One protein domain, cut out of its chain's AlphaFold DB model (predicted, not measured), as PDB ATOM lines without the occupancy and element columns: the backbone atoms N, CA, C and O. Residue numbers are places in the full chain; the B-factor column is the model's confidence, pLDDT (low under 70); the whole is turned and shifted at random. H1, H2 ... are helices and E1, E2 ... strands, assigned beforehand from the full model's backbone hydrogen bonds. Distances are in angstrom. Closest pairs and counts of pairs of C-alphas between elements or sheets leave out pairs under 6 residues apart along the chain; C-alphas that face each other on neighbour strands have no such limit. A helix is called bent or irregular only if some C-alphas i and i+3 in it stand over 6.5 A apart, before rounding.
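AT A GLANCE: This is residues 265 to 281 and 292 to 418 of the 902 residues of the protein "SBP_bac_5 domain-containing protein" of Acholeplasmataceae bacterium (UniProt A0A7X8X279). A small three-stranded sheet, E1, E5 and E4, has H1 and H4 on one face, making two layers, a sheet and its helices. Away from it, beyond H2 and H3, a small hairpin, E2 and E3, is joined by the long loop of residues 361 to 377. The 144 printed residues hold four named helices and five named strands, in the order E1 H1 H2 H3 E2 E3 E4 E5 H4; the class is mixed, with 58 residues in named elements, under half. Both sheets are antiparallel, the larger in the order E1, E5, E4. The whole is compact, with a radius of gyration of the C-alphas of 16.9 A and spans of 52 by 40 by 23 A.

HOW THE PARTS SIT: E5, residues 397 to 407, bends by 121 degrees at residue 404. E1, residues 292 to 298, is its antiparallel neighbour, with N 295 and O 400 2.9 A apart, within hydrogen-bond range. E4, residues 390 to 392, forms a hairpin with E5, N 399 and O 391 being 2.8 A apart. H1, residues 313 to 323, is on the sheet at a height of 9.8 A and runs along E4, at 22 degrees on the local plane; its closest C-alpha pair with E4 is Ala 313 and Val 392, 6.0 A. H4, residues 408 to 415, is on the same face, over none of the strands; the C-alphas of Trp 295 and Ala 411, its closest pair with E1, are 6.8 A apart. H2, residues 331 to 336, touches H1 at a steep tilt of 55 degrees, opposite ways, closest at the C-alphas of Tyr 323 and Ala 333, 4.9 A. H3, residues 351 to 356, is close to H2 but not clearly touching, closest at the C-alphas of Met 336 and Ala 351, 6.9 A. E2, residues 358 to 360, and E3, residues 378 to 380, form a hairpin, with N 359 and O 379 2.8 A apart; E2 and E3 are apart from E5. Every O i to N i+4 pair is within hydrogen-bond range in H1, H3 and H4; H2 has 0 of 2, and 2 of 3 O i to N i+3 pairs.

IN THESE COORDINATES: E1 begins at C-alpha 292, (-10.493, -37.866, 57.385), and measures 16.8 A; E5 measures 19.4 A and H1 15.5 A. H2, irregular with C-alphas 331 and 334 7.5 A apart, measures 11.1 A, and H4 measures 10.4 A, ending at C-alpha 415, (-19.058, -29.233, 49.072).

THE WHOLE: The C-alphas of Asp 307 and Glu 364 are the farthest apart, 54.6 A. Residues 282 to 291 are cut out, and C-alphas 281 and 292 are 19.9 A apart across the cut. The links E1 to H1, H2 to H3 and E2 to E3 are long. The mean pLDDT of the printed part is 94.9, and no printed residue is under 70.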
ATOM      1  N   GLU A 265     -26.948 -31.177  56.510       96.69
ATOM      2  CA  GLU A 265     -26.072 -31.460  57.655       96.69
ATOM      3  C   GLU A 265     -24.607 -31.183  57.254       96.69
ATOM      4  O   GLU A 265     -24.300 -31.107  56.057       96.69
ATOM      5  N   TYR A 266     -23.697 -31.032  58.218       97.25
ATOM      6  CA  TYR A 266     -22.266 -30.857  57.940       97.25
ATOM      7  C   TYR A 266     -21.623 -32.168  57.464       97.25
ATOM      8  O   TYR A 266     -22.162 -33.250  57.724       97.25
ATOM      9  N   PRO A 267     -20.475 -32.120  56.756       97.38
ATOM     10  CA  PRO A 267     -19.838 -33.329  56.255       97.38
ATOM     11  C   PRO A 267     -19.460 -34.253  57.415       97.38
ATOM     12  O   PRO A 267     -18.724 -33.848  58.317       97.38
ATOM     13  N   ARG A 268     -19.943 -35.498  57.371       97.62
ATOM     14  CA  ARG A 268     -19.586 -36.540  58.341       97.62
ATOM     15  C   ARG A 268     -18.278 -37.218  57.965       97.62
ATOM     16  O   ARG A 268     -18.135 -37.623  56.810       97.62
ATOM     17  N   ASN A 269     -17.382 -37.416  58.925       96.69
ATOM     18  CA  ASN A 269     -16.186 -38.245  58.737       96.69
ATOM     19  C   ASN A 269     -16.548 -39.745  58.580       96.69
ATOM     20  O   ASN A 269     -17.724 -40.130  58.594       96.69
ATOM     21  N   LYS A 270     -15.539 -40.619  58.452       95.69
ATOM     22  CA  LYS A 270     -15.733 -42.082  58.373       95.69
ATOM     23  C   LYS A 270     -16.412 -42.699  59.616       95.69
ATOM     24  O   LYS A 270     -17.102 -43.705  59.469       95.69
ATOM     25  N   GLU A 271     -16.256 -42.108  60.805       95.06
ATOM     26  CA  GLU A 271     -16.943 -42.502  62.048       95.06
ATOM     27  C   GLU A 271     -18.411 -42.035  62.119       95.06
ATOM     28  O   GLU A 271     -19.194 -42.594  62.885       95.06
ATOM     29  N   GLY A 272     -18.802 -41.045  61.310       95.31
ATOM     30  CA  GLY A 272     -20.139 -40.447  61.312       95.31
ATOM     31  C   GLY A 272     -20.266 -39.132  62.094       95.31
ATOM     32  O   GLY A 272     -21.386 -38.663  62.291       95.31
ATOM     33  N   ASP A 273     -19.155 -38.534  62.519       94.88
ATOM     34  CA  ASP A 273     -19.105 -37.291  63.295       94.88
ATOM     35  C   ASP A 273     -19.103 -36.040  62.396       94.88
ATOM     36  O   ASP A 273     -18.461 -36.022  61.344       94.88
ATOM     37  N   GLN A 274     -19.832 -35.009  62.830       95.12
ATOM     38  CA  GLN A 274     -19.994 -33.701  62.193       95.12
ATOM     39  C   GLN A 274     -19.127 -32.591  62.814       95.12
ATOM     40  O   GLN A 274     -19.215 -31.468  62.322       95.12
ATOM     41  N   MET A 275     -18.304 -32.865  63.833       93.62
ATOM     42  CA  MET A 275     -17.446 -31.857  64.493       93.62
ATOM     43  C   MET A 275     -18.256 -30.659  65.023       93.62
ATOM     44  O   MET A 275     -17.966 -29.499  64.726       93.62
ATOM     45  N   LEU A 276     -19.332 -30.960  65.752       93.06
ATOM     46  CA  LEU A 276     -20.189 -29.948  66.369       93.06
ATOM     47  C   LEU A 276     -19.773 -29.696  67.818       93.06
ATOM     48  O   LEU A 276     -19.277 -30.603  68.489       93.06
ATOM     49  N   ASP A 277     -20.023 -28.480  68.295       88.44
ATOM     50  CA  ASP A 277     -19.855 -28.119  69.701       88.44
ATOM     51  C   ASP A 277     -20.929 -28.774  70.599       88.44
ATOM     52  O   ASP A 277     -21.842 -29.472  70.141       88.44
ATOM     53  N   GLU A 278     -20.853 -28.523  71.907       88.00
ATOM     54  CA  GLU A 278     -21.828 -29.027  72.888       88.00
ATOM     55  C   GLU A 278     -23.268 -28.514  72.680       88.00
ATOM     56  O   GLU A 278     -24.216 -29.122  73.184       88.00
ATOM     57  N   ASN A 279     -23.449 -27.444  71.897       85.31
ATOM     58  CA  ASN A 279     -24.738 -26.851  71.542       85.31
ATOM     59  C   ASN A 279     -25.266 -27.342  70.179       85.31
ATOM     60  O   ASN A 279     -26.384 -26.998  69.790       85.31
ATOM     61  N   GLY A 280     -24.490 -28.146  69.443       87.69
ATOM     62  CA  GLY A 280     -24.815 -28.594  68.089       87.69
ATOM     63  C   GLY A 280     -24.533 -27.560  66.988       87.69
ATOM     64  O   GLY A 280     -25.017 -27.733  65.866       87.69
ATOM     65  N   LYS A 281     -23.776 -26.496  67.281       86.88
ATOM     66  CA  LYS A 281     -23.245 -25.534  66.303       86.88
ATOM     67  C   LYS A 281     -21.942 -26.047  65.682       86.88
ATOM     68  O   LYS A 281     -21.327 -26.992  66.164       86.88
ATOM     69  N   SER A 292     -10.031 -36.547  57.814       97.94
ATOM     70  CA  SER A 292     -10.493 -37.866  57.385       97.94
ATOM     71  C   SER A 292     -10.197 -38.106  55.910       97.94
ATOM     72  O   SER A 292     -10.122 -37.171  55.115       97.94
ATOM     73  N   THR A 293     -10.039 -39.375  55.539       98.12
ATOM     74  CA  THR A 293      -9.953 -39.818  54.138       98.12
ATOM     75  C   THR A 293     -11.331 -40.049  53.520       98.12
ATOM     76  O   THR A 293     -11.426 -40.230  52.312       98.12
ATOM     77  N   GLU A 294     -12.404 -40.053  54.315       98.31
ATOM     78  CA  GLU A 294     -13.777 -40.175  53.822       98.31
ATOM     79  C   GLU A 294     -14.662 -39.095  54.438       98.31
ATOM     80  O   GLU A 294     -14.720 -38.956  55.659       98.31
ATOM     81  N   TRP A 295     -15.396 -38.385  53.584       98.44
ATOM     82  CA  TRP A 295     -16.377 -37.385  53.991       98.44
ATOM     83  C   TRP A 295     -17.719 -37.664  53.311       98.44
ATOM     84  O   TRP A 295     -17.785 -37.847  52.094       98.44
ATOM     85  N   THR A 296     -18.791 -37.734  54.098       98.69
ATOM     86  CA  THR A 296     -20.162 -37.989  53.635       98.69
ATOM     87  C   THR A 296     -20.981 -36.709  53.729       98.69
ATOM     88  O   THR A 296     -21.091 -36.118  54.799       98.69
ATOM     89  N   TYR A 297     -21.573 -36.313  52.611       98.62
ATOM     90  CA  TYR A 297     -22.311 -35.074  52.403       98.62
ATOM     91  C   TYR A 297     -23.772 -35.394  52.110       98.62
ATOM     92  O   TYR A 297     -24.077 -36.432  51.514       98.62
ATOM     93  N   LYS A 298     -24.668 -34.472  52.458       98.38
ATOM     94  CA  LYS A 298     -26.095 -34.605  52.177       98.38
ATOM     95  C   LYS A 298     -26.693 -33.269  51.764       98.38
ATOM     96  O   LYS A 298     -26.610 -32.291  52.505       98.38
ATOM     97  N   PHE A 299     -27.296 -33.238  50.583       97.69
ATOM     98  CA  PHE A 299     -28.106 -32.113  50.124       97.69
ATOM     99  C   PHE A 299     -29.451 -32.066  50.857       97.69
ATOM    100  O   PHE A 299     -29.963 -33.091  51.313       97.69
ATOM    101  N   ARG A 300     -30.050 -30.877  50.929       96.75
ATOM    102  CA  ARG A 300     -31.487 -30.738  51.197       96.75
ATOM    103  C   ARG A 300     -32.284 -31.244  49.992       96.75
ATOM    104  O   ARG A 300     -31.810 -31.183  48.860       96.75
ATOM    105  N   ASP A 301     -33.506 -31.701  50.233       95.50
ATOM    106  CA  ASP A 301     -34.412 -32.229  49.206       95.50
ATOM    107  C   ASP A 301     -35.256 -31.151  48.497       95.50
ATOM    108  O   ASP A 301     -36.013 -31.450  47.568       95.50
ATOM    109  N   ASP A 302     -35.107 -29.886  48.897       95.50
ATOM    110  CA  ASP A 302     -35.823 -28.734  48.349       95.50
ATOM    111  C   ASP A 302     -35.005 -27.869  47.371       95.50
ATOM    112  O   ASP A 302     -35.593 -27.017  46.700       95.50
ATOM    113  N   ILE A 303     -33.697 -28.117  47.210       95.75
ATOM    114  CA  ILE A 303     -32.849 -27.387  46.251       95.75
ATOM    115  C   ILE A 303     -33.195 -27.791  44.820       95.75
ATOM    116  O   ILE A 303     -33.201 -28.973  44.463       95.75
ATOM    117  N   LYS A 304     -33.464 -26.796  43.972       95.75
ATOM    118  CA  LYS A 304     -33.885 -26.992  42.583       95.75
ATOM    119  C   LYS A 304     -33.205 -26.003  41.652       95.75
ATOM    120  O   LYS A 304     -32.944 -24.861  42.024       95.75
ATOM    121  N   PHE A 305     -32.986 -26.443  40.419       96.94
ATOM    122  CA  PHE A 305     -32.767 -25.547  39.292       96.94
ATOM    123  C   PHE A 305     -34.031 -24.713  39.022       96.94
ATOM    124  O   PHE A 305     -35.140 -25.127  39.360       96.94
ATOM    125  N   GLN A 306     -33.882 -23.567  38.354       94.25
ATOM    126  CA  GLN A 306     -34.973 -22.640  38.011       94.25
ATOM    127  C   GLN A 306     -36.089 -23.252  37.140       94.25
ATOM    128  O   GLN A 306     -37.158 -22.666  37.019       94.25
ATOM    129  N   ASP A 307     -35.866 -24.425  36.534       93.56
ATOM    130  CA  ASP A 307     -36.891 -25.188  35.807       93.56
ATOM    131  C   ASP A 307     -37.549 -26.310  36.640       93.56
ATOM    132  O   ASP A 307     -38.334 -27.108  36.123       93.56
ATOM    133  N   GLY A 308     -37.267 -26.351  37.945       93.56
ATOM    134  CA  GLY A 308     -37.902 -27.226  38.927       93.56
ATOM    135  C   GLY A 308     -37.236 -28.588  39.128       93.56
ATOM    136  O   GLY A 308     -37.649 -29.316  40.036       93.56
ATOM    137  N   ARG A 309     -36.208 -28.955  38.344       95.56
ATOM    138  CA  ARG A 309     -35.437 -30.192  38.588       95.56
ATOM    139  C   ARG A 309     -34.644 -30.102  39.890       95.56
ATOM    140  O   ARG A 309     -34.024 -29.080  40.167       95.56
ATOM    141  N   ALA A 310     -34.619 -31.192  40.655       96.75
ATOM    142  CA  ALA A 310     -33.862 -31.274  41.903       96.75
ATOM    143  C   ALA A 310     -32.342 -31.185  41.670       96.75
ATOM    144  O   ALA A 310     -31.805 -31.809  40.751       96.75
ATOM    145  N   VAL A 311     -31.655 -30.454  42.546       97.44
ATOM    146  CA  VAL A 311     -30.195 -30.477  42.693       97.44
ATOM    147  C   VAL A 311     -29.863 -31.511  43.757       97.44
ATOM    148  O   VAL A 311     -30.394 -31.457  44.863       97.44
ATOM    149  N   ASN A 312     -29.048 -32.505  43.409       97.25
ATOM    150  CA  ASN A 312     -28.913 -33.702  44.230       97.25
ATOM    151  C   ASN A 312     -27.553 -34.407  44.029       97.25
ATOM    152  O   ASN A 312     -26.715 -33.963  43.238       97.25
ATOM    153  N   ALA A 313     -27.325 -35.528  44.719       98.31
ATOM    154  CA  ALA A 313     -26.059 -36.268  44.688       98.31
ATOM    155  C   ALA A 313     -25.642 -36.732  43.277       98.31
ATOM    156  O   ALA A 313     -24.451 -36.802  42.973       98.31
ATOM    157  N   ARG A 314     -26.605 -37.005  42.387       97.94
ATOM    158  CA  ARG A 314     -26.342 -37.395  40.989       97.94
ATOM    159  C   ARG A 314     -25.940 -36.203  40.124       97.94
ATOM    160  O   ARG A 314     -25.133 -36.365  39.215       97.94
ATOM    161  N   VAL A 315     -26.462 -35.007  40.413       98.44
ATOM    162  CA  VAL A 315     -26.028 -33.751  39.771       98.44
ATOM    163  C   VAL A 315     -24.590 -33.419  40.174       98.44
ATOM    164  O   VAL A 315     -23.784 -33.056  39.314       98.44
ATOM    165  N   PHE A 316     -24.239 -33.615  41.450       98.25
ATOM    166  CA  PHE A 316     -22.858 -33.506  41.926       98.25
ATOM    167  C   PHE A 316     -21.942 -34.508  41.207       98.25
ATOM    168  O   PHE A 316     -20.966 -34.106  40.577       98.25
ATOM    169  N   GLU A 317     -22.293 -35.798  41.212       98.25
ATOM    170  CA  GLU A 317     -21.522 -36.844  40.529       98.25
ATOM    171  C   GLU A 317     -21.329 -36.541  39.030       98.25
ATOM    172  O   GLU A 317     -20.209 -36.614  38.524       98.25
ATOM    173  N   TYR A 318     -22.396 -36.147  38.327       98.44
ATOM    174  CA  TYR A 318     -22.337 -35.747  36.921       98.44
ATOM    175  C   TYR A 318     -21.389 -34.562  36.700       98.44
ATOM    176  O   TYR A 318     -20.572 -34.599  35.780       98.44
ATOM    177  N   THR A 319     -21.454 -33.543  37.563       98.19
ATOM    178  CA  THR A 319     -20.575 -32.368  37.497       98.19
ATOM    179  C   THR A 319     -19.104 -32.781  37.601       98.19
ATOM    180  O   THR A 319     -18.309 -32.413  36.736       98.19
ATOM    181  N   ILE A 320     -18.734 -33.602  38.593       98.00
ATOM    182  CA  ILE A 320     -17.343 -34.063  38.755       98.00
ATOM    183  C   ILE A 320     -16.903 -34.963  37.583       98.00
ATOM    184  O   ILE A 320     -15.765 -34.839  37.129       98.00
ATOM    185  N   LYS A 321     -17.798 -35.793  37.017       97.62
ATOM    186  CA  LYS A 321     -17.527 -36.535  35.766       97.62
ATOM    187  C   LYS A 321     -17.141 -35.601  34.620       97.62
ATOM    188  O   LYS A 321     -16.202 -35.911  33.901       97.62
ATOM    189  N   GLN A 322     -17.836 -34.472  34.454       97.69
ATOM    190  CA  GLN A 322     -17.535 -33.526  33.373       97.69
ATOM    191  C   GLN A 322     -16.213 -32.776  33.624       97.69
ATOM    192  O   GLN A 322     -15.420 -32.625  32.698       97.69
ATOM    193  N   TYR A 323     -15.906 -32.380  34.869       96.56
ATOM    194  CA  TYR A 323     -14.579 -31.832  35.209       96.56
ATOM    195  C   TYR A 323     -13.436 -32.784  34.828       96.56
ATOM    196  O   TYR A 323     -12.409 -32.328  34.337       96.56
ATOM    197  N   LEU A 324     -13.607 -34.089  35.058       97.00
ATOM    198  CA  LEU A 324     -12.583 -35.111  34.818       97.00
ATOM    199  C   LEU A 324     -12.693 -35.791  33.437       97.00
ATOM    200  O   LEU A 324     -11.999 -36.778  33.189       97.00
ATOM    201  N   ASP A 325     -13.532 -35.293  32.524       95.75
ATOM    202  CA  ASP A 325     -13.672 -35.866  31.183       95.75
ATOM    203  C   ASP A 325     -12.450 -35.520  30.311       95.75
ATOM    204  O   ASP A 325     -12.245 -34.379  29.880       95.75
ATOM    205  N   LYS A 326     -11.647 -36.549  30.017       92.38
ATOM    206  CA  LYS A 326     -10.430 -36.468  29.195       92.38
ATOM    207  C   LYS A 326     -10.663 -35.914  27.785       92.38
ATOM    208  O   LYS A 326      -9.758 -35.310  27.215       92.38
ATOM    209  N   LYS A 327     -11.835 -36.159  27.189       92.12
ATOM    210  CA  LYS A 327     -12.172 -35.704  25.832       92.12
ATOM    211  C   LYS A 327     -12.502 -34.212  25.836       92.12
ATOM    212  O   LYS A 327     -12.075 -33.496  24.936       92.12
ATOM    213  N   GLN A 328     -13.234 -33.758  26.852       94.06
ATOM    214  CA  GLN A 328     -13.574 -32.344  27.030       94.06
ATOM    215  C   GLN A 328     -12.330 -31.524  27.400       94.06
ATOM    216  O   GLN A 328     -12.168 -30.405  26.915       94.06
ATOM    217  N   ASN A 329     -11.438 -32.107  28.217       92.62
ATOM    218  CA  ASN A 329     -10.196 -31.493  28.699       92.62
ATOM    219  C   ASN A 329     -10.443 -30.089  29.285       92.62
ATOM    220  O   ASN A 329      -9.781 -29.111  28.933       92.62
ATOM    221  N   ASN A 330     -11.464 -30.001  30.142       93.44
ATOM    222  CA  ASN A 330     -11.939 -28.756  30.734       93.44
ATOM    223  C   ASN A 330     -10.808 -28.031  31.488       93.44
ATOM    224  O   ASN A 330     -10.097 -28.644  32.284       93.44
ATOM    225  N   TYR A 331     -10.663 -26.716  31.269       90.88
ATOM    226  CA  TYR A 331      -9.551 -25.906  31.799       90.88
ATOM    227  C   TYR A 331      -9.336 -26.077  33.311       90.88
ATOM    228  O   TYR A 331      -8.200 -26.142  33.779       90.88
ATOM    229  N   ARG A 332     -10.426 -26.221  34.076       92.38
ATOM    230  CA  ARG A 332     -10.399 -26.345  35.539       92.38
ATOM    231  C   ARG A 332     -10.364 -27.791  36.050       92.38
ATOM    232  O   ARG A 332     -10.574 -28.010  37.239       92.38
ATOM    233  N   ALA A 333     -10.098 -28.790  35.200       94.00
ATOM    234  CA  ALA A 333      -9.962 -30.195  35.613       94.00
ATOM    235  C   ALA A 333      -8.918 -30.380  36.734       94.00
ATOM    236  O   ALA A 333      -9.117 -31.164  37.664       94.00
ATOM    237  N   ASN A 334      -7.840 -29.592  36.685       92.75
ATOM    238  CA  ASN A 334      -6.735 -29.598  37.642       92.75
ATOM    239  C   ASN A 334      -7.136 -29.321  39.103       92.75
ATOM    240  O   ASN A 334      -6.397 -29.709  40.003       92.75
ATOM    241  N   ILE A 335      -8.282 -28.690  39.382       93.25
ATOM    242  CA  ILE A 335      -8.717 -28.471  40.773       93.25
ATOM    243  C   ILE A 335      -9.278 -29.752  41.416       93.25
ATOM    244  O   ILE A 335      -9.377 -29.828  42.639       93.25
ATOM    245  N   MET A 336      -9.626 -30.765  40.613       95.50
ATOM    246  CA  MET A 336     -10.286 -32.000  41.063       95.50
ATOM    247  C   MET A 336      -9.333 -33.175  41.313       95.50
ATOM    248  O   MET A 336      -9.781 -34.229  41.761       95.50
ATOM    249  N   TYR A 337      -8.037 -33.018  41.040       95.75
ATOM    250  CA  TYR A 337      -7.034 -34.054  41.280       95.75
ATOM    251  C   TYR A 337      -5.709 -33.461  41.766       95.75
ATOM    252  O   TYR A 337      -5.316 -32.383  41.330       95.75
ATOM    253  N   LYS A 338      -4.979 -34.192  42.610       94.19
ATOM    254  CA  LYS A 338      -3.640 -33.823  43.088       94.19
ATOM    255  C   LYS A 338      -2.584 -34.734  42.462       94.19
ATOM    256  O   LYS A 338      -2.804 -35.937  42.351       94.19
ATOM    257  N   THR A 339      -1.436 -34.178  42.091       91.88
ATOM    258  CA  THR A 339      -0.219 -34.936  41.746       91.88
ATOM    259  C   THR A 339       0.985 -34.294  42.437       91.88
ATOM    260  O   THR A 339       0.846 -33.290  43.132       91.88
ATOM    261  N   ASP A 340       2.182 -34.848  42.266       88.31
ATOM    262  CA  ASP A 340       3.412 -34.213  42.748       88.31
ATOM    263  C   ASP A 340       3.801 -32.956  41.946       88.31
ATOM    264  O   ASP A 340       4.478 -32.081  42.481       88.31
ATOM    265  N   GLN A 341       3.316 -32.824  40.708       88.44
ATOM    266  CA  GLN A 341       3.408 -31.592  39.911       88.44
ATOM    267  C   GLN A 341       2.228 -30.628  40.144       88.44
ATOM    268  O   GLN A 341       2.392 -29.415  40.025       88.44
ATOM    269  N   ASN A 342       1.040 -31.140  40.488       90.81
ATOM    270  CA  ASN A 342      -0.152 -30.351  40.808       90.81
ATOM    271  C   ASN A 342      -0.516 -30.491  42.292       90.81
ATOM    272  O   ASN A 342      -1.389 -31.277  42.663       90.81
ATOM    273  N   THR A 343       0.148 -29.709  43.138       88.94
ATOM    274  CA  THR A 343      -0.018 -29.748  44.599       88.94
ATOM    275  C   THR A 343      -1.269 -29.030  45.114       88.94
ATOM    276  O   THR A 343      -1.676 -29.287  46.244       88.94
ATOM    277  N   ASN A 344      -1.883 -28.161  44.300       86.50
ATOM    278  CA  ASN A 344      -3.027 -27.318  44.679       86.50
ATOM    279  C   ASN A 344      -4.397 -27.972  44.425       86.50
ATOM    280  O   ASN A 344      -5.415 -27.479  44.913       86.50
ATOM    281  N   GLY A 345      -4.447 -29.035  43.620       90.81
ATOM    282  CA  GLY A 345      -5.685 -29.756  43.331       90.81
ATOM    283  C   GLY A 345      -6.122 -30.678  44.471       90.81
ATOM    284  O   GLY A 345      -5.339 -31.043  45.350       90.81
ATOM    285  N   ARG A 346      -7.402 -31.062  44.475       93.62
ATOM    286  CA  ARG A 346      -7.984 -31.884  45.547       93.62
ATOM    287  C   ARG A 346      -7.542 -33.351  45.423       93.62
ATOM    288  O   ARG A 346      -7.596 -33.902  44.326       93.62
ATOM    289  N   PRO A 347      -7.167 -34.033  46.519       96.06
ATOM    290  CA  PRO A 347      -6.643 -35.401  46.486       96.06
ATOM    291  C   PRO A 347      -7.764 -36.453  46.390       96.06
ATOM    292  O   PRO A 347      -7.837 -37.374  47.199       96.06
ATOM    293  N   ILE A 348      -8.698 -36.305  45.448       97.75
ATOM    294  CA  ILE A 348      -9.790 -37.270  45.250       97.75
ATOM    295  C   ILE A 348      -9.194 -38.580  44.723       97.75
ATOM    296  O   ILE A 348      -8.436 -38.578  43.750       97.75
ATOM    297  N   LEU A 349      -9.539 -39.706  45.354       97.75
ATOM    298  CA  LEU A 349      -8.986 -41.018  45.015       97.75
ATOM    299  C   LEU A 349      -9.200 -41.344  43.522       97.75
ATOM    300  O   LEU A 349     -10.320 -41.247  43.023       97.75
ATOM    301  N   ASN A 350      -8.129 -41.740  42.825       96.81
ATOM    302  CA  ASN A 350      -8.098 -42.091  41.395       96.81
ATOM    303  C   ASN A 350      -8.596 -41.001  40.412       96.81
ATOM    304  O   ASN A 350      -8.868 -41.305  39.249       96.81
ATOM    305  N   ALA A 351      -8.741 -39.737  40.833       97.44
ATOM    306  CA  ALA A 351      -9.268 -38.684  39.960       97.44
ATOM    307  C   ALA A 351      -8.293 -38.284  38.839       97.44
ATOM    308  O   ALA A 351      -8.725 -38.093  37.700       97.44
ATOM    309  N   PHE A 352      -6.985 -38.205  39.124       96.44
ATOM    310  CA  PHE A 352      -5.981 -37.954  38.084       96.44
ATOM    311  C   PHE A 352      -5.872 -39.146  37.136       96.44
ATOM    312  O   PHE A 352      -5.777 -38.975  35.924       96.44
ATOM    313  N   GLU A 353      -5.911 -40.356  37.680       96.38
ATOM    314  CA  GLU A 353      -5.826 -41.613  36.950       96.38
ATOM    315  C   GLU A 353      -6.985 -41.759  35.951       96.38
ATOM    316  O   GLU A 353      -6.763 -42.067  34.780       96.38
ATOM    317  N   TYR A 354      -8.211 -41.423  36.370       97.31
ATOM    318  CA  TYR A 354      -9.386 -41.362  35.498       97.31
ATOM    319  C   TYR A 354      -9.274 -40.263  34.427       97.31
ATOM    320  O   TYR A 354      -9.499 -40.536  33.247       97.31
ATOM    321  N   PHE A 355      -8.881 -39.040  34.799       96.81
ATOM    322  CA  PHE A 355      -8.722 -37.930  33.847       96.81
ATOM    323  C   PHE A 355      -7.622 -38.199  32.806       96.81
ATOM    324  O   PHE A 355      -7.794 -37.968  31.612       96.81
ATOM    325  N   SER A 356      -6.480 -38.725  33.240       95.62
ATOM    326  CA  SER A 356      -5.338 -39.020  32.372       95.62
ATOM    327  C   SER A 356      -5.487 -40.339  31.607       95.62
ATOM    328  O   SER A 356      -4.832 -40.504  30.575       95.62
ATOM    329  N   GLN A 357      -6.352 -41.259  32.056       96.12
ATOM    330  CA  GLN A 357      -6.380 -42.672  31.644       96.12
ATOM    331  C   GLN A 357      -4.972 -43.286  31.718       96.12
ATOM    332  O   GLN A 357      -4.387 -43.751  30.732       96.12
ATOM    333  N   SER A 358      -4.402 -43.183  32.917       94.69
ATOM    334  CA  SER A 358      -3.102 -43.721  33.304       94.69
ATOM    335  C   SER A 358      -3.125 -44.133  34.777       94.69
ATOM    336  O   SER A 358      -4.019 -43.735  35.520       94.69
ATOM    337  N   ARG A 359      -2.159 -44.938  35.221       94.06
ATOM    338  CA  ARG A 359      -1.984 -45.311  36.630       94.06
ATOM    339  C   ARG A 359      -0.548 -45.036  37.059       94.06
ATOM    340  O   ARG A 359       0.377 -45.164  36.257       94.06
ATOM    341  N   LEU A 360      -0.374 -44.636  38.318       91.75
ATOM    342  CA  LEU A 360       0.942 -44.426  38.911       91.75
ATOM    343  C   LEU A 360       1.765 -45.713  38.809       91.75
ATOM    344  O   LEU A 360       1.339 -46.768  39.284       91.75
ATOM    345  N   LYS A 361       2.939 -45.624  38.187       94.00
ATOM    346  CA  LYS A 361       3.834 -46.762  38.033       94.00
ATOM    347  C   LYS A 361       4.530 -47.039  39.358       94.00
ATOM    348  O   LYS A 361       5.179 -46.153  39.914       94.00
ATOM    349  N   LEU A 362       4.426 -48.274  39.837       93.88
ATOM    350  CA  LEU A 362       5.083 -48.726  41.060       93.88
ATOM    351  C   LEU A 362       6.279 -49.627  40.733       93.88
ATOM    352  O   LEU A 362       6.291 -50.319  39.713       93.88
ATOM    353  N   ASP A 363       7.294 -49.606  41.594       93.06
ATOM    354  CA  ASP A 363       8.411 -50.546  41.543       93.06
ATOM    355  C   ASP A 363       8.056 -51.908  42.174       93.06
ATOM    356  O   ASP A 363       6.952 -52.124  42.678       93.06
ATOM    357  N   GLU A 364       9.006 -52.849  42.166       92.69
ATOM    358  CA  GLU A 364       8.830 -54.196  42.739       92.69
ATOM    359  C   GLU A 364       8.548 -54.196  44.259       92.69
ATOM    360  O   GLU A 364       8.126 -55.213  44.808       92.69
ATOM    361  N   THR A 365       8.763 -53.065  44.941       91.56
ATOM    362  CA  THR A 365       8.485 -52.867  46.371       91.56
ATOM    363  C   THR A 365       7.187 -52.096  46.640       91.56
ATOM    364  O   THR A 365       6.807 -51.938  47.799       91.56
ATOM    365  N   GLY A 366       6.478 -51.662  45.591       88.56
ATOM    366  CA  GLY A 366       5.234 -50.897  45.687       88.56
ATOM    367  C   GLY A 366       5.422 -49.383  45.831       88.56
ATOM    368  O   GLY A 366       4.445 -48.688  46.099       88.56
ATOM    369  N   ASN A 367       6.640 -48.858  45.654       90.56
ATOM    370  CA  ASN A 367       6.911 -47.421  45.739       90.56
ATOM    371  C   ASN A 367       6.738 -46.728  44.371       90.56
ATOM    372  O   ASN A 367       6.997 -47.355  43.342       90.56
ATOM    373  N   PRO A 368       6.336 -45.440  44.323       92.56
ATOM    374  CA  PRO A 368       6.223 -44.687  43.072       92.56
ATOM    375  C   PRO A 368       7.549 -44.603  42.308       92.56
ATOM    376  O   PRO A 368       8.552 -44.119  42.833       92.56
ATOM    377  N   VAL A 369       7.544 -45.013  41.038       95.31
ATOM    378  CA  VAL A 369       8.684 -44.817  40.136       95.31
ATOM    379  C   VAL A 369       8.808 -43.331  39.811       95.31
ATOM    380  O   VAL A 369       7.831 -42.692  39.417       95.31
ATOM    381  N   LYS A 370      10.022 -42.791  39.947       93.62
ATOM    382  CA  LYS A 370      10.350 -41.396  39.636       93.62
ATOM    383  C   LYS A 370      11.157 -41.267  38.343       93.62
ATOM    384  O   LYS A 370      11.928 -42.166  38.002       93.62
ATOM    385  N   ASP A 371      10.976 -40.159  37.629       91.69
ATOM    386  CA  ASP A 371      11.811 -39.773  36.489       91.69
ATOM    387  C   ASP A 371      13.142 -39.125  36.939       91.69
ATOM    388  O   ASP A 371      13.462 -39.065  38.128       91.69
ATOM    389  N   SER A 372      13.946 -38.647  35.984       90.44
ATOM    390  CA  SER A 372      15.233 -37.988  36.260       90.44
ATOM    391  C   SER A 372      15.123 -36.619  36.943       90.44
ATOM    392  O   SER A 372      16.138 -36.100  37.401       90.44
ATOM    393  N   GLU A 373      13.930 -36.029  36.987       86.81
ATOM    394  CA  GLU A 373      13.636 -34.739  37.623       86.81
ATOM    395  C   GLU A 373      12.952 -34.924  38.995       86.81
ATOM    396  O   GLU A 373      12.826 -33.971  39.760       86.81
ATOM    397  N   GLY A 374      12.580 -36.161  39.345       87.25
ATOM    398  CA  GLY A 374      11.932 -36.521  40.606       87.25
ATOM    399  C   GLY A 374      10.405 -36.603  40.532       87.25
ATOM    400  O   GLY A 374       9.763 -36.754  41.575       87.25
ATOM    401  N   HIS A 375       9.810 -36.542  39.337       90.12
ATOM    402  CA  HIS A 375       8.360 -36.610  39.136       90.12
ATOM    403  C   HIS A 375       7.847 -38.047  39.015       90.12
ATOM    404  O   HIS A 375       8.547 -38.938  38.536       90.12
ATOM    405  N   ASN A 376       6.613 -38.276  39.449       92.75
ATOM    406  CA  ASN A 376       5.911 -39.549  39.360       92.75
ATOM    407  C   ASN A 376       5.752 -39.991  37.901       92.75
ATOM    408  O   ASN A 376       5.168 -39.288  37.077       92.75
ATOM    409  N   VAL A 377       6.206 -41.204  37.595       93.75
ATOM    410  CA  VAL A 377       5.986 -41.836  36.294       93.75
ATOM    411  C   VAL A 377       4.617 -42.508  36.293       93.75
ATOM    412  O   VAL A 377       4.321 -43.340  37.149       93.75
ATOM    413  N   TYR A 378       3.798 -42.193  35.294       94.06
ATOM    414  CA  TYR A 378       2.509 -42.837  35.054       94.06
ATOM    415  C   TYR A 378       2.579 -43.701  33.791       94.06
ATOM    416  O   TYR A 378       3.264 -43.353  32.827       94.06
ATOM    417  N   GLU A 379       1.867 -44.825  33.781       94.62
ATOM    418  CA  GLU A 379       1.756 -45.717  32.623       94.62
ATOM    419  C   GLU A 379       0.299 -45.852  32.146       94.62
ATOM    420  O   GLU A 379      -0.618 -45.742  32.964       94.62
ATOM    421  N   PRO A 380       0.038 -46.040  30.833       95.69
ATOM    422  CA  PRO A 380      -1.324 -46.109  30.307       95.69
ATOM    423  C   PRO A 380      -2.144 -47.225  30.960       95.69
ATOM    424  O   PRO A 380      -1.746 -48.389  30.942       95.69
ATOM    425  N   ALA A 381      -3.310 -46.866  31.492       94.44
ATOM    426  CA  ALA A 381      -4.225 -47.778  32.162       94.44
ATOM    427  C   ALA A 381      -5.661 -47.290  31.952       94.44
ATOM    428  O   ALA A 381      -5.936 -46.098  32.083       94.44
ATOM    429  N   GLU A 382      -6.571 -48.207  31.637       94.38
ATOM    430  CA  GLU A 382      -8.002 -47.908  31.638       94.38
ATOM    431  C   GLU A 382      -8.476 -47.844  33.092       94.38
ATOM    432  O   GLU A 382      -8.292 -48.802  33.846       94.38
ATOM    433  N   VAL A 383      -9.030 -46.699  33.490       95.88
ATOM    434  CA  VAL A 383      -9.503 -46.456  34.858       95.88
ATOM    435  C   VAL A 383     -10.966 -46.063  34.795       95.88
ATOM    436  O   VAL A 383     -11.346 -45.097  34.127       95.88
ATOM    437  N   SER A 384     -11.788 -46.858  35.473       96.50
ATOM    438  CA  SER A 384     -13.243 -46.742  35.481       96.50
ATOM    439  C   SER A 384     -13.723 -45.643  36.432       96.50
ATOM    440  O   SER A 384     -13.025 -45.262  37.374       96.50
ATOM    441  N   TRP A 385     -14.938 -45.126  36.226       97.44
ATOM    442  CA  TRP A 385     -15.507 -44.151  37.166       97.44
ATOM    443  C   TRP A 385     -15.769 -44.785  38.543       97.44
ATOM    444  O   TRP A 385     -15.660 -44.144  39.586       97.44
ATOM    445  N   GLU A 386     -16.062 -46.080  38.555       97.06
ATOM    446  CA  GLU A 386     -16.289 -46.891  39.741       97.06
ATOM    447  C   GLU A 386     -15.051 -46.956  40.656       97.06
ATOM    448  O   GLU A 386     -15.209 -47.158  41.862       97.06
ATOM    449  N   GLU A 387     -13.847 -46.704  40.129       97.44
ATOM    450  CA  GLU A 387     -12.604 -46.559  40.898       97.44
ATOM    451  C   GLU A 387     -12.398 -45.145  41.472       97.44
ATOM    452  O   GLU A 387     -11.681 -45.001  42.464       97.44
ATOM    453  N   VAL A 388     -13.031 -44.108  40.910       98.25
ATOM    454  CA  VAL A 388     -12.915 -42.716  41.388       98.25
ATOM    455  C   VAL A 388     -13.572 -42.563  42.759       98.25
ATOM    456  O   VAL A 388     -14.604 -43.168  43.045       98.25
ATOM    457  N   GLY A 389     -13.007 -41.725  43.624       98.12
ATOM    458  CA  GLY A 389     -13.439 -41.498  45.003       98.12
ATOM    459  C   GLY A 389     -14.828 -40.880  45.207       98.12
ATOM    460  O   GLY A 389     -15.134 -40.496  46.326       98.12
ATOM    461  N   ILE A 390     -15.683 -40.769  44.187       98.25
ATOM    462  CA  ILE A 390     -17.054 -40.249  44.318       98.25
ATOM    463  C   ILE A 390     -18.045 -41.418  44.368       98.25
ATOM    464  O   ILE A 390     -18.064 -42.263  43.471       98.25
ATOM    465  N   LYS A 391     -18.873 -41.480  45.419       97.94
ATOM    466  CA  LYS A 391     -19.876 -42.540  45.629       97.94
ATOM    467  C   LYS A 391     -21.237 -41.938  45.981       97.94
ATOM    468  O   LYS A 391     -21.416 -41.401  47.069       97.94
ATOM    469  N   VAL A 392     -22.210 -42.061  45.082       98.25
ATOM    470  CA  VAL A 392     -23.620 -41.749  45.374       98.25
ATOM    471  C   VAL A 392     -24.181 -42.848  46.287       98.25
ATOM    472  O   VAL A 392     -24.054 -44.028  45.964       98.25
ATOM    473  N   ILE A 393     -24.763 -42.471  47.428       98.12
ATOM    474  CA  ILE A 393     -25.352 -43.400  48.412       98.12
ATOM    475  C   ILE A 393     -26.865 -43.496  48.198       98.12
ATOM    476  O   ILE A 393     -27.414 -44.590  48.083       98.12
ATOM    477  N   ASP A 394     -27.518 -42.343  48.094       98.00
ATOM    478  CA  ASP A 394     -28.925 -42.187  47.729       98.00
ATOM    479  C   ASP A 394     -29.079 -40.923  46.864       98.00
ATOM    480  O   ASP A 394     -28.083 -40.367  46.400       98.00
ATOM    481  N   ASP A 395     -30.303 -40.477  46.582       97.75
ATOM    482  CA  ASP A 395     -30.502 -39.332  45.691       97.75
ATOM    483  C   ASP A 395     -29.931 -38.015  46.249       97.75
ATOM    484  O   ASP A 395     -29.510 -37.185  45.447       97.75
ATOM    485  N   TYR A 396     -29.831 -37.826  47.571       98.31
ATOM    486  CA  TYR A 396     -29.315 -36.597  48.199       98.31
ATOM    487  C   TYR A 396     -28.002 -36.788  48.972       98.31
ATOM    488  O   TYR A 396     -27.302 -35.803  49.210       98.31
ATOM    489  N   THR A 397     -27.630 -38.022  49.314       98.56
ATOM    490  CA  THR A 397     -26.399 -38.347  50.049       98.56
ATOM    491  C   THR A 397     -25.296 -38.869  49.122       98.56
ATOM    492  O   THR A 397     -25.498 -39.819  48.360       98.56
ATOM    493  N   PHE A 398     -24.087 -38.315  49.234       98.50
ATOM    494  CA  PHE A 398     -22.885 -38.826  48.567       98.50
ATOM    495  C   PHE A 398     -21.682 -38.878  49.513       98.50
ATOM    496  O   PHE A 398     -21.600 -38.140  50.491       98.50
ATOM    497  N   LYS A 399     -20.727 -39.755  49.213       98.50
ATOM    498  CA  LYS A 399     -19.438 -39.864  49.894       98.50
ATOM    499  C   LYS A 399     -18.307 -39.515  48.935       98.50
ATOM    500  O   LYS A 399     -18.332 -39.899  47.765       98.50
ATOM    501  N   VAL A 400     -17.309 -38.824  49.471       98.44
ATOM    502  CA  VAL A 400     -16.038 -38.520  48.819       98.44
ATOM    503  C   VAL A 400     -14.931 -39.250  49.568       98.44
ATOM    504  O   VAL A 400     -14.860 -39.176  50.794       98.44
ATOM    505  N   ILE A 401     -14.089 -39.956  48.823       98.50
ATOM    506  CA  ILE A 401     -12.928 -40.700  49.300       98.50
ATOM    507  C   ILE A 401     -11.679 -40.018  48.738       98.50
ATOM    508  O   ILE A 401     -11.561 -39.811  47.526       98.50
ATOM    509  N   PHE A 402     -10.753 -39.681  49.624       98.06
ATOM    510  CA  PHE A 402      -9.506 -38.992  49.324       98.06
ATOM    511  C   PHE A 402      -8.309 -39.944  49.466       98.06
ATOM    512  O   PHE A 402      -8.347 -40.886  50.259       98.06
ATOM    513  N   SER A 403      -7.248 -39.712  48.691       95.31
ATOM    514  CA  SER A 403      -5.996 -40.484  48.751       95.31
ATOM    515  C   SER A 403      -5.081 -40.084  49.917       95.31
ATOM    516  O   SER A 403      -4.194 -40.849  50.289       95.31
ATOM    517  N   GLU A 404      -5.316 -38.919  50.522       95.25
ATOM    518  CA  GLU A 404      -4.663 -38.422  51.739       95.25
ATOM    519  C   GLU A 404      -5.730 -37.827  52.691       95.25
ATOM    520  O   GLU A 404      -6.844 -37.534  52.243       95.25
ATOM    521  N   PRO A 405      -5.456 -37.662  54.000       96.94
ATOM    522  CA  PRO A 405      -6.414 -37.068  54.933       96.94
ATOM    523  C   PRO A 405      -6.715 -35.595  54.610       96.94
ATOM    524  O   PRO A 405      -5.803 -34.798  54.410       96.94
ATOM    525  N   VAL A 406      -7.997 -35.221  54.626       96.69
ATOM    526  CA  VAL A 406      -8.481 -33.847  54.397       96.69
ATOM    527  C   VAL A 406      -9.228 -33.359  55.641       96.69
ATOM    528  O   VAL A 406      -9.992 -34.131  56.227       96.69
ATOM    529  N   THR A 407      -9.015 -32.104  56.055       96.19
ATOM    530  CA  THR A 407      -9.728 -31.474  57.187       96.19
ATOM    531  C   THR A 407     -11.224 -31.337  56.898       96.19
ATOM    532  O   THR A 407     -11.629 -31.293  55.731       96.19
ATOM    533  N   GLN A 408     -12.067 -31.204  57.924       95.38
ATOM    534  CA  GLN A 408     -13.483 -30.921  57.672       95.38
ATOM    535  C   GLN A 408     -13.675 -29.558  56.987       95.38
ATOM    536  O   GLN A 408     -14.508 -29.440  56.093       95.38
ATOM    537  N   SER A 409     -12.867 -28.543  57.312       92.44
ATOM    538  CA  SER A 409     -12.887 -27.259  56.596       92.44
ATOM    539  C   SER A 409     -12.547 -27.411  55.101       92.44
ATOM    540  O   SER A 409     -13.199 -26.811  54.241       92.44
ATOM    541  N   GLY A 410     -11.602 -28.294  54.758       94.12
ATOM    542  CA  GLY A 410     -11.290 -28.678  53.378       94.12
ATOM    543  C   GLY A 410     -12.428 -29.445  52.690       94.12
ATOM    544  O   GLY A 410     -12.687 -29.228  51.503       94.12
ATOM    545  N   ALA A 411     -13.145 -30.288  53.439       96.12
ATOM    546  CA  ALA A 411     -14.344 -30.991  52.985       96.12
ATOM    547  C   ALA A 411     -15.511 -30.018  52.714       96.12
ATOM    548  O   ALA A 411     -16.093 -30.038  51.633       96.12
ATOM    549  N   ILE A 412     -15.790 -29.089  53.631       95.12
ATOM    550  CA  ILE A 412     -16.771 -28.002  53.463       95.12
ATOM    551  C   ILE A 412     -16.460 -27.175  52.209       95.12
ATOM    552  O   ILE A 412     -17.334 -26.979  51.363       95.12
ATOM    553  N   SER A 413     -15.192 -26.792  52.019       92.25
ATOM    554  CA  SER A 413     -14.720 -26.139  50.791       92.25
ATOM    555  C   SER A 413     -14.974 -26.976  49.526       92.25
ATOM    556  O   SER A 413     -15.226 -26.410  48.464       92.25
ATOM    557  N   PHE A 414     -14.928 -28.314  49.598       93.50
ATOM    558  CA  PHE A 414     -15.255 -29.174  48.454       93.50
ATOM    559  C   PHE A 414     -16.760 -29.302  48.193       93.50
ATOM    560  O   PHE A 414     -17.169 -29.374  47.036       93.50
ATOM    561  N   GLY A 415     -17.599 -29.263  49.233       92.56
ATOM    562  CA  GLY A 415     -19.058 -29.233  49.072       92.56
ATOM    563  C   GLY A 415     -19.553 -28.028  48.260       92.56
ATOM    564  O   GLY A 415     -20.598 -28.096  47.623       92.56
ATOM    565  N   ASN A 416     -18.775 -26.944  48.215       93.75
ATOM    566  CA  ASN A 416     -19.113 -25.699  47.523       93.75
ATOM    567  C   ASN A 416     -18.725 -25.659  46.029       93.75
ATOM    568  O   ASN A 416     -18.592 -24.580  45.455       93.75
ATOM    569  N   VAL A 417     -18.545 -26.810  45.371       93.19
ATOM    570  CA  VAL A 417     -18.344 -26.860  43.911       93.19
ATOM    571  C   VAL A 417     -19.601 -26.385  43.172       93.19
ATOM    572  O   VAL A 417     -20.692 -26.923  43.360       93.19
ATOM    573  N   ASN A 418     -19.427 -25.407  42.278       94.81
ATOM    574  CA  ASN A 418     -20.477 -24.919  41.385       94.81
ATOM    575  C   ASN A 418     -20.937 -26.031  40.426       94.81
ATOM    576  O   ASN A 418     -20.146 -26.570  39.650       94.81
TER     577      ASN A 418